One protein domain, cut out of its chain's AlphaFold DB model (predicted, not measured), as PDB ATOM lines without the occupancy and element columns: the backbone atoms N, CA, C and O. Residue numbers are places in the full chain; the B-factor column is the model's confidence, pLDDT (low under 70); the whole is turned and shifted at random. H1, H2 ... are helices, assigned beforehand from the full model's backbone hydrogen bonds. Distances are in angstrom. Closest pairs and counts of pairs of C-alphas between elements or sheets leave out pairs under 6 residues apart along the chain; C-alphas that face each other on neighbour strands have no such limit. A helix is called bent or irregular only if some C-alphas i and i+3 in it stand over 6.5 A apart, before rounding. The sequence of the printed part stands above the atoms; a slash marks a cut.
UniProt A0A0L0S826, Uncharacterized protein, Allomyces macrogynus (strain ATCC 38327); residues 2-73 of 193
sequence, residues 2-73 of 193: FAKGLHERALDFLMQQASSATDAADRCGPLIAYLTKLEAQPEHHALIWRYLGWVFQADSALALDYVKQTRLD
ATOM      1  N   PHE A   2      25.291 -17.481  40.647       44.41
ATOM      2  CA  PHE A   2      26.386 -17.075  39.728       44.41
ATOM      3  C   PHE A   2      26.009 -16.035  38.649       44.41
ATOM      4  O   PHE A   2      26.779 -15.821  37.724       44.41
ATOM      5  N   ALA A   3      24.857 -15.362  38.760       54.44
ATOM      6  CA  ALA A   3      24.418 -14.368  37.766       54.44
ATOM      7  C   ALA A   3      24.396 -12.912  38.278       54.44
ATOM      8  O   ALA A   3      24.124 -11.995  37.506       54.44
ATOM      9  N   LYS A   4      24.691 -12.667  39.567       58.59
ATOM     10  CA  LYS A   4      24.714 -11.301  40.116       58.59
ATOM     11  C   LYS A   4      25.853 -10.507  39.466       58.59
ATOM     12  O   LYS A   4      27.016 -10.855  39.642       58.59
ATOM     13  N   GLY A   5      25.498  -9.470  38.706       79.50
ATOM     14  CA  GLY A   5      26.434  -8.529  38.080       79.50
ATOM     15  C   GLY A   5      26.766  -8.785  36.603       79.50
ATOM     16  O   GLY A   5      27.520  -8.011  36.022       79.50
ATOM     17  N   LEU A   6      26.219  -9.830  35.960       88.75
ATOM     18  CA  LEU A   6      26.478 -10.057  34.528       88.75
ATOM     19  C   LEU A   6      25.801  -8.990  33.652       88.75
ATOM     20  O   LEU A   6      26.435  -8.453  32.749       88.75
ATOM     21  N   HIS A   7      24.539  -8.661  33.947       93.25
ATOM     22  CA  HIS A   7      23.795  -7.618  33.230       93.25
ATOM     23  C   HIS A   7      24.435  -6.243  33.396       93.25
ATOM     24  O   HIS A   7      24.551  -5.505  32.429       93.25
ATOM     25  N   GLU A   8      24.914  -5.941  34.602       93.56
ATOM     26  CA  GLU A   8      25.654  -4.714  34.892       93.56
ATOM     27  C   GLU A   8      26.929  -4.625  34.051       93.56
ATOM     28  O   GLU A   8      27.096  -3.673  33.303       93.56
ATOM     29  N   ARG A   9      27.766  -5.668  34.047       93.56
ATOM     30  CA  ARG A   9      28.976  -5.695  33.208       93.56
ATOM     31  C   ARG A   9      28.682  -5.576  31.713       93.56
ATOM     32  O   ARG A   9      29.451  -4.947  30.994       93.56
ATOM     33  N   ALA A  10      27.607  -6.203  31.239       93.62
ATOM     34  CA  ALA A  10      27.196  -6.097  29.844       93.62
ATOM     35  C   ALA A  10      26.784  -4.658  29.497       93.62
ATOM     36  O   ALA A  10      27.213  -4.131  28.476       93.62
ATOM     37  N   LEU A  11      26.001  -4.015  30.364       94.44
ATOM     38  CA  LEU A  11      25.579  -2.629  30.186       94.44
ATOM     39  C   LEU A  11      26.754  -1.648  30.298       94.44
ATOM     40  O   LEU A  11      26.851  -0.750  29.470       94.44
ATOM     41  N   ASP A  12      27.685  -1.857  31.232       94.38
ATOM     42  CA  ASP A  12      28.922  -1.067  31.332       94.38
ATOM     43  C   ASP A  12      29.742  -1.140  30.044       94.38
ATOM     44  O   ASP A  12      30.214  -0.121  29.543       94.38
ATOM     45  N   PHE A  13      29.887  -2.340  29.480       93.38
ATOM     46  CA  PHE A  13      30.602  -2.533  28.224       93.38
ATOM     47  C   PHE A  13      29.916  -1.804  27.061       93.38
ATOM     48  O   PHE A  13      30.577  -1.090  26.307       93.38
ATOM     49  N   LEU A  14      28.591  -1.933  26.941       93.19
ATOM     50  CA  LEU A  14      27.816  -1.240  25.909       93.19
ATOM     51  C   LEU A  14      27.894   0.284  26.072       93.19
ATOM     52  O   LEU A  14      28.058   0.991  25.085       93.19
ATOM     53  N   MET A  15      27.854   0.793  27.304       92.81
ATOM     54  CA  MET A  15      28.012   2.218  27.603       92.81
ATOM     55  C   MET A  15      29.409   2.737  27.220       92.81
ATOM     56  O   MET A  15      29.542   3.829  26.666       92.81
ATOM     57  N   GLN A  16      30.467   1.959  27.464       91.44
ATOM     58  CA  GLN A  16      31.831   2.317  27.054       91.44
ATOM     59  C   GLN A  16      31.987   2.345  25.528       91.44
ATOM     60  O   GLN A  16      32.622   3.258  24.990       91.44
ATOM     61  N   GLN A  17      31.380   1.382  24.824       89.12
ATOM     62  CA  GLN A  17      31.337   1.382  23.361       89.12
ATOM     63  C   GLN A  17      30.576   2.600  22.830       89.12
ATOM     64  O   GLN A  17      31.109   3.326  21.996       89.12
ATOM     65  N   ALA A  18      29.397   2.875  23.389       88.19
ATOM     66  CA  ALA A  18      28.566   4.027  23.056       88.19
ATOM     67  C   ALA A  18      29.311   5.362  23.214       88.19
ATOM     68  O   ALA A  18      29.217   6.250  22.368       88.19
ATOM     69  N   SER A  19      30.089   5.484  24.293       86.75
ATOM     70  CA  SER A  19      30.896   6.672  24.593       86.75
ATOM     71  C   SER A  19      32.032   6.891  23.590       86.75
ATOM     72  O   SER A  19      32.465   8.021  23.389       86.75
ATOM     73  N   SER A  20      32.518   5.813  22.972       83.94
ATOM     74  CA  SER A  20      33.637   5.836  22.022       83.94
ATOM     75  C   SER A  20      33.178   5.835  20.558       83.94
ATOM     76  O   SER A  20      34.008   5.950  19.655       83.94
ATOM     77  N   ALA A  21      31.876   5.678  20.307       78.88
ATOM     78  CA  ALA A  21      31.311   5.575  18.970       78.88
ATOM     79  C   ALA A  21      31.322   6.934  18.252       78.88
ATOM     80  O   ALA A  21      30.906   7.956  18.797       78.88
ATOM     81  N   THR A  22      31.807   6.933  17.008       69.75
ATOM     82  CA  THR A  22      31.841   8.121  16.136       69.75
ATOM     83  C   THR A  22      30.561   8.263  15.307       69.75
ATOM     84  O   THR A  22      30.204   9.376  14.930       69.75
ATOM     85  N   ASP A  23      29.864   7.156  15.034       69.31
ATOM     86  CA  ASP A  23      28.578   7.148  14.333       69.31
ATOM     87  C   ASP A  23      27.426   7.305  15.334       69.31
ATOM     88  O   ASP A  23      27.390   6.628  16.362       69.31
ATOM     89  N   ALA A  24      26.473   8.187  15.026       63.06
ATOM     90  CA  ALA A  24      25.296   8.443  15.849       63.06
ATOM     91  C   ALA A  24      24.433   7.183  16.029       63.06
ATOM     92  O   ALA A  24      23.915   6.955  17.122       63.06
ATOM     93  N   ALA A  25      24.335   6.335  14.995       59.34
ATOM     94  CA  ALA A  25      23.545   5.101  15.045       59.34
ATOM     95  C   ALA A  25      24.105   4.060  16.036       59.34
ATOM     96  O   ALA A  25      23.344   3.287  16.622       59.34
ATOM     97  N   ASP A  26      25.420   4.079  16.272       65.38
ATOM     98  CA  ASP A  26      26.126   3.125  17.134       65.38
ATOM     99  C   ASP A  26      26.241   3.580  18.594       65.38
ATOM    100  O   ASP A  26      26.757   2.831  19.424       65.38
ATOM    101  N   ARG A  27      25.769   4.788  18.940       80.00
ATOM    102  CA  ARG A  27      25.897   5.304  20.310       80.00
ATOM    103  C   ARG A  27      25.008   4.507  21.260       80.00
ATOM    104  O   ARG A  27      25.465   3.592  21.929       80.00
ATOM    105  N   CYS A  28      23.718   4.808  21.324       90.94
ATOM    106  CA  CYS A  28      22.872   4.293  22.406       90.94
ATOM    107  C   CYS A  28      21.955   3.128  21.995       90.94
ATOM    108  O   CYS A  28      21.397   2.459  22.865       90.94
ATOM    109  N   GLY A  29      21.831   2.829  20.696       91.06
ATOM    110  CA  GLY A  29      20.922   1.799  20.174       91.06
ATOM    111  C   GLY A  29      21.109   0.404  20.795       91.06
ATOM    112  O   GLY A  29      20.143  -0.157  21.324       91.06
ATOM    113  N   PRO A  30      22.331  -0.165  20.811       92.62
ATOM    114  CA  PRO A  30      22.584  -1.469  21.430       92.62
ATOM    115  C   PRO A  30      22.270  -1.506  22.932       92.62
ATOM    116  O   PRO A  30      21.786  -2.520  23.440       92.62
ATOM    117  N   LEU A  31      22.515  -0.395  23.634       93.62
ATOM    118  CA  LEU A  31      22.231  -0.252  25.059       93.62
ATOM    119  C   LEU A  31      20.716  -0.275  25.311       93.62
ATOM    120  O   LEU A  31      20.252  -1.095  26.101       93.62
ATOM    121  N   ILE A  32      19.937   0.522  24.571       95.12
ATOM    122  CA  ILE A  32      18.462   0.534  24.637       95.12
ATOM    123  C   ILE A  32      17.870  -0.840  24.313       95.12
ATOM    124  O   ILE A  32      17.002  -1.337  25.035       95.12
ATOM    125  N   ALA A  33      18.379  -1.509  23.276       94.31
ATOM    126  CA  ALA A  33      17.933  -2.852  22.917       94.31
ATOM    127  C   ALA A  33      18.195  -3.873  24.037       94.31
ATOM    128  O   ALA A  33      17.445  -4.841  24.186       94.31
ATOM    129  N   TYR A  34      19.254  -3.682  24.827       95.38
ATOM    130  CA  TYR A  34      19.525  -4.517  25.993       95.38
ATOM    131  C   TYR A  34      18.605  -4.170  27.169       95.38
ATOM    132  O   TYR A  34      18.036  -5.084  27.761       95.38
ATOM    133  N   LEU A  35      18.381  -2.884  27.461       95.69
ATOM    134  CA  LEU A  35      17.443  -2.434  28.501       95.69
ATOM    135  C   LEU A  35      16.022  -2.957  28.260       95.69
ATOM    136  O   LEU A  35      15.412  -3.520  29.167       95.69
ATOM    137  N   THR A  36      15.560  -2.914  27.010       95.31
ATOM    138  CA  THR A  36      14.256  -3.457  26.588       95.31
ATOM    139  C   THR A  36      14.111  -4.953  26.900       95.31
ATOM    140  O   THR A  36      13.018  -5.445  27.158       95.31
ATOM    141  N   LYS A  37      15.207  -5.725  26.910       93.75
ATOM    142  CA  LYS A  37      15.166  -7.151  27.292       93.75
ATOM    143  C   LYS A  37      15.073  -7.348  28.804       93.75
ATOM    144  O   LYS A  37      14.602  -8.394  29.250       93.75
ATOM    145  N   LEU A  38      15.557  -6.382  29.581       93.44
ATOM    146  CA  LEU A  38      15.578  -6.444  31.040       93.44
ATOM    147  C   LEU A  38      14.290  -5.915  31.673       93.44
ATOM    148  O   LEU A  38      13.980  -6.327  32.783       93.44
ATOM    149  N   GLU A  39      13.527  -5.052  30.996       93.56
ATOM    150  CA  GLU A  39      12.356  -4.384  31.594       93.56
ATOM    151  C   GLU A  39      11.258  -5.339  32.080       93.56
ATOM    152  O   GLU A  39      10.513  -5.011  32.999       93.56
ATOM    153  N   ALA A  40      11.193  -6.553  31.526       90.75
ATOM    154  CA  ALA A  40      10.269  -7.592  31.976       90.75
ATOM    155  C   ALA A  40      10.635  -8.205  33.347       90.75
ATOM    156  O   ALA A  40       9.833  -8.950  33.906       90.75
ATOM    157  N   GLN A  41      11.836  -7.933  33.866       91.19
ATOM    158  CA  GLN A  41      12.381  -8.486  35.107       91.19
ATOM    159  C   GLN A  41      12.536  -7.365  36.153       91.19
ATOM    160  O   GLN A  41      13.493  -6.588  36.071       91.19
ATOM    161  N   PRO A  42      11.621  -7.258  37.138       89.94
ATOM    162  CA  PRO A  42      11.628  -6.192  38.146       89.94
ATOM    163  C   PRO A  42      12.938  -6.060  38.928       89.94
ATOM    164  O   PRO A  42      13.357  -4.961  39.284       89.94
ATOM    165  N   GLU A  43      13.653  -7.165  39.146       91.44
ATOM    166  CA  GLU A  43      14.975  -7.179  39.781       91.44
ATOM    167  C   GLU A  43      16.039  -6.363  39.024       91.44
ATOM    168  O   GLU A  43      17.115  -6.089  39.564       91.44
ATOM    169  N   HIS A  44      15.764  -5.990  37.774       92.31
ATOM    170  CA  HIS A  44      16.645  -5.197  36.928       92.31
ATOM    171  C   HIS A  44      16.174  -3.756  36.744       92.31
ATOM    172  O   HIS A  44      16.926  -2.970  36.177       92.31
ATOM    173  N   HIS A  45      15.011  -3.352  37.263       93.81
ATOM    174  CA  HIS A  45      14.491  -1.988  37.084       93.81
ATOM    175  C   HIS A  45      15.443  -0.921  37.628       93.81
ATOM    176  O   HIS A  45      15.775   0.023  36.922       93.81
ATOM    177  N   ALA A  46      16.009  -1.131  38.820       92.12
ATOM    178  CA  ALA A  46      17.027  -0.230  39.373       92.12
ATOM    179  C   ALA A  46      18.255  -0.077  38.452       92.12
ATOM    180  O   ALA A  46      18.831   1.005  38.340       92.12
ATOM    181  N   LEU A  47      18.645  -1.159  37.773       93.75
ATOM    182  CA  LEU A  47      19.731  -1.140  36.801       93.75
ATOM    183  C   LEU A  47      19.319  -0.359  35.550       93.75
ATOM    184  O   LEU A  47      20.096   0.458  35.063       93.75
ATOM    185  N   ILE A  48      18.091  -0.567  35.067       95.50
ATOM    186  CA  ILE A  48      17.543   0.129  33.902       95.50
ATOM    187  C   ILE A  48      17.539   1.634  34.131       95.50
ATOM    188  O   ILE A  48      18.116   2.351  33.320       95.50
ATOM    189  N   TRP A  49      16.996   2.103  35.256       95.25
ATOM    190  CA  TRP A  49      16.948   3.532  35.576       95.25
ATOM    191  C   TRP A  49      18.337   4.169  35.595       95.25
ATOM    192  O   TRP A  49      18.532   5.256  35.052       95.25
ATOM    193  N   ARG A  50      19.339   3.465  36.137       94.25
ATOM    194  CA  ARG A  50      20.720   3.957  36.169       94.25
ATOM    195  C   ARG A  50      21.289   4.197  34.769       94.25
ATOM    196  O   ARG A  50      21.819   5.272  34.507       94.25
ATOM    197  N   TYR A  51      21.204   3.210  33.875       95.25
ATOM    198  CA  TYR A  51      21.767   3.358  32.525       95.25
ATOM    199  C   TYR A  51      20.907   4.230  31.628       95.25
ATOM    200  O   TYR A  51      21.449   4.965  30.810       95.25
ATOM    201  N   LEU A  52      19.588   4.202  31.796       94.94
ATOM    202  CA  LEU A  52      18.698   5.101  31.079       94.94
ATOM    203  C   LEU A  52      19.023   6.561  31.400       94.94
ATOM    204  O   LEU A  52      18.987   7.397  30.504       94.94
ATOM    205  N   GLY A  53      19.425   6.862  32.638       93.88
ATOM    206  CA  GLY A  53      19.860   8.208  32.990       93.88
ATOM    207  C   GLY A  53      21.114   8.661  32.251       93.88
ATOM    208  O   GLY A  53      21.199   9.812  31.828       93.88
ATOM    209  N   TRP A  54      22.045   7.743  32.000       93.62
ATOM    210  CA  TRP A  54      23.171   8.015  31.113       93.62
ATOM    211  C   TRP A  54      22.718   8.221  29.659       93.62
ATOM    212  O   TRP A  54      23.182   9.150  29.001       93.62
ATOM    213  N   VAL A  55      21.768   7.415  29.161       93.31
ATOM    214  CA  VAL A  55      21.233   7.596  27.798       93.31
ATOM    215  C   VAL A  55      20.552   8.950  27.647       93.31
ATOM    216  O   VAL A  55      20.770   9.592  26.634       93.31
ATOM    217  N   PHE A  56      19.824   9.446  28.650       92.50
ATOM    218  CA  PHE A  56      19.231  10.788  28.598       92.50
ATOM    219  C   PHE A  56      20.268  11.900  28.396       92.50
ATOM    220  O   PHE A  56      19.978  12.884  27.723       92.50
ATOM    221  N   GLN A  57      21.475  11.742  28.942       90.19
ATOM    222  CA  GLN A  57      22.568  12.699  28.748       90.19
ATOM    223  C   GLN A  57      23.228  12.563  27.369       90.19
ATOM    224  O   GLN A  57      23.703  13.549  26.812       90.19
ATOM    225  N   ALA A  58      23.288  11.344  26.830       89.62
ATOM    226  CA  ALA A  58      23.950  11.060  25.559       89.62
ATOM    227  C   ALA A  58      23.047  11.302  24.334       89.62
ATOM    228  O   ALA A  58      23.515  11.817  23.318       89.62
ATOM    229  N   ASP A  59      21.778  10.907  24.432       91.44
ATOM    230  CA  ASP A  59      20.738  10.987  23.408       91.44
ATOM    231  C   ASP A  59      19.352  10.981  24.079       91.44
ATOM    232  O   ASP A  59      18.714   9.940  24.288       91.44
ATOM    233  N   SER A  60      18.882  12.172  24.447       91.81
ATOM    234  CA  SER A  60      17.600  12.333  25.129       91.81
ATOM    235  C   SER A  60      16.395  11.964  24.268       91.81
ATOM    236  O   SER A  60      15.388  11.505  24.805       91.81
ATOM    237  N   ALA A  61      16.490  12.113  22.943       91.94
ATOM    238  CA  ALA A  61      15.410  11.760  22.031       91.94
ATOM    239  C   ALA A  61      15.189  10.244  22.020       91.94
ATOM    240  O   ALA A  61      14.055   9.784  22.172       91.94
ATOM    241  N   LEU A  62      16.271   9.466  21.924       93.06
ATOM    242  CA  LEU A  62      16.199   8.011  22.001       93.06
ATOM    243  C   LEU A  62      15.753   7.531  23.391       93.06
ATOM    244  O   LEU A  62      14.957   6.597  23.498       93.06
ATOM    245  N   ALA A  63      16.239   8.166  24.462       94.50
ATOM    246  CA  ALA A  63      15.819   7.834  25.822       94.50
ATOM    247  C   ALA A  63      14.319   8.086  26.040       94.50
ATOM    248  O   ALA A  63      13.633   7.253  26.638       94.50
ATOM    249  N   LEU A  64      13.805   9.211  25.525       95.38
ATOM    250  CA  LEU A  64      12.389   9.561  25.580       95.38
ATOM    251  C   LEU A  64      11.533   8.572  24.776       95.38
ATOM    252  O   LEU A  64      10.469   8.165  25.236       95.38
ATOM    253  N   ASP A  65      11.994   8.157  23.598       95.69
ATOM    254  CA  ASP A  65      11.303   7.147  22.794       95.69
ATOM    255  C   ASP A  65      11.214   5.799  23.528       95.69
ATOM    256  O   ASP A  65      10.147   5.183  23.589       95.69
ATOM    257  N   TYR A  66      12.298   5.392  24.199       95.56
ATOM    258  CA  TYR A  66      12.303   4.192  25.032       95.56
ATOM    259  C   TYR A  66      11.252   4.250  26.151       95.56
ATOM    260  O   TYR A  66      10.449   3.324  26.276       95.56
ATOM    261  N   VAL A  67      11.184   5.336  26.934       96.31
ATOM    262  CA  VAL A  67      10.183   5.439  28.020       96.31
ATOM    263  C   VAL A  67       8.741   5.523  27.517       96.31
ATOM    264  O   VAL A  67       7.827   5.144  28.244       96.31
ATOM    265  N   LYS A  68       8.503   5.969  26.279       95.44
ATOM    266  CA  LYS A  68       7.161   5.961  25.670       95.44
ATOM    267  C   LYS A  68       6.698   4.560  25.257       95.44
ATOM    268  O   LYS A  68       5.494   4.314  25.199       95.44
ATOM    269  N   GLN A  69       7.632   3.656  24.957       94.56
ATOM    270  CA  GLN A  69       7.341   2.315  24.432       94.56
ATOM    271  C   GLN A  69       7.530   1.191  25.458       94.56
ATOM    272  O   GLN A  69       7.021   0.083  25.261       94.56
ATOM    273  N   THR A  70       8.274   1.455  26.532       94.50
ATOM    274  CA  THR A  70       8.566   0.482  27.584       94.50
ATOM    275  C   THR A  70       7.308   0.024  28.325       94.50
ATOM    276  O   THR A  70       6.291   0.714  28.388       94.50
ATOM    277  N   ARG A  71       7.393  -1.162  28.931       91.12
ATOM    278  CA  ARG A  71       6.357  -1.729  29.807       91.12
ATOM    279  C   ARG A  71       6.553  -1.408  31.291       91.12
ATOM    280  O   ARG A  71       5.848  -1.984  32.120       91.12
ATOM    281  N   LEU A  72       7.527  -0.562  31.627       93.62
ATOM    282  CA  LEU A  72       7.760  -0.103  32.997       93.62
ATOM    283  C   LEU A  72       6.552   0.678  33.529       93.62
ATOM    284  O   LEU A  72       5.746   1.211  32.763       93.62
ATOM    285  N   ASP A  73       6.416   0.726  34.852       92.44
ATOM    286  CA  ASP A  73       5.300   1.423  35.483       92.44
ATOM    287  C   ASP A  73       5.368   2.935  35.213       92.44
ATOM    288  O   ASP A  73       6.406   3.579  35.372       92.44
TER     289      ASP A  73
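What this domain is: This is residues 2 to 73 of the 193 residues of an uncharacterized protein of Allomyces macrogynus (strain ATCC 38327) (UniProt A0A0L0S826). Four helices run up and down as a bundle, each against the one before it; seen end on they make a flattened diamond, with H2 and H3 side by side in the middle, H1 on one side of that pair and H4 on the other. H3, the longest, has a kink of 31 degrees near residue 49, and the H1 to H2 loop and the first residues lie at the bundle's ends. The printed part has 72 residues, with four named helices in the order H1, H2, H3, H4 and no named strand; its class is all helix. It is compact, with a radius of gyration of the C-alphas of 11.7 A, and spans 34 by 28 by 16 A, only just flat.

How they stand to each other: Start with H1, residues 6 to 20, and go on to H2, residues 29 to 38: they touch, closest at the C-alphas of Leu 14 and Leu 31, 5.7 A apart, and form a helical hairpin at a shallow tilt of 16 degrees, opposite ways. H3, residues 42 to 58, forms the next hairpin with H2: they touch, with the C-alphas of Leu 35 and Ile 48 closest at 6.0 A, at a shallow tilt of 18 degrees, opposite ways. H4, residues 60 to 69, makes a third hairpin with H3, which touches it with residues 52 to 56 alone; the closest C-alphas, of Phe 56 and Ala 63, are 5.3 A apart, and the tilt is a shallow 32 degrees, opposite ways. Look next at H1 and H3, which run the same way and are close but not clearly touching, the closest C-alphas being those of Glu 8 and Leu 47 at 7.2 A. H2 and H4 also run the same way, close but not clearly touching, with the C-alphas of Ile 32 and Tyr 66 closest at 7.2 A. H1 and H4 are apart. Every O i to N i+4 pair is within hydrogen-bond range in H1 and H4, against 5 of 6 in H2 and 10 of 13 in H3.

Where its parts are: Find C-alpha 6 at (26.478, -10.057, 34.528); from there H1 runs 21.5 A to C-alpha 20. H2 runs from C-alpha 29 to C-alpha 38, 14.6 A. H3 begins at C-alpha 42, at (11.628, -6.192, 38.146), and covers 24.7 A; it is irregular, with C-alphas 43 and 46 lying 7.3 A apart. H4 covers 14.4 A and ends at C-alpha 69, at (7.341, 2.315, 24.432).

The domain as a whole: The two C-alphas farthest apart, those of Phe 2 and Ala 61, are 35.6 A apart. The printed part has no cut and no long link: H1 to H2 is short, while H2 to H3 and H3 to H4 are tight. The mean pLDDT of the printed part is 88.7; look for values under 70 in residues 2 to 4 and 22 to 26.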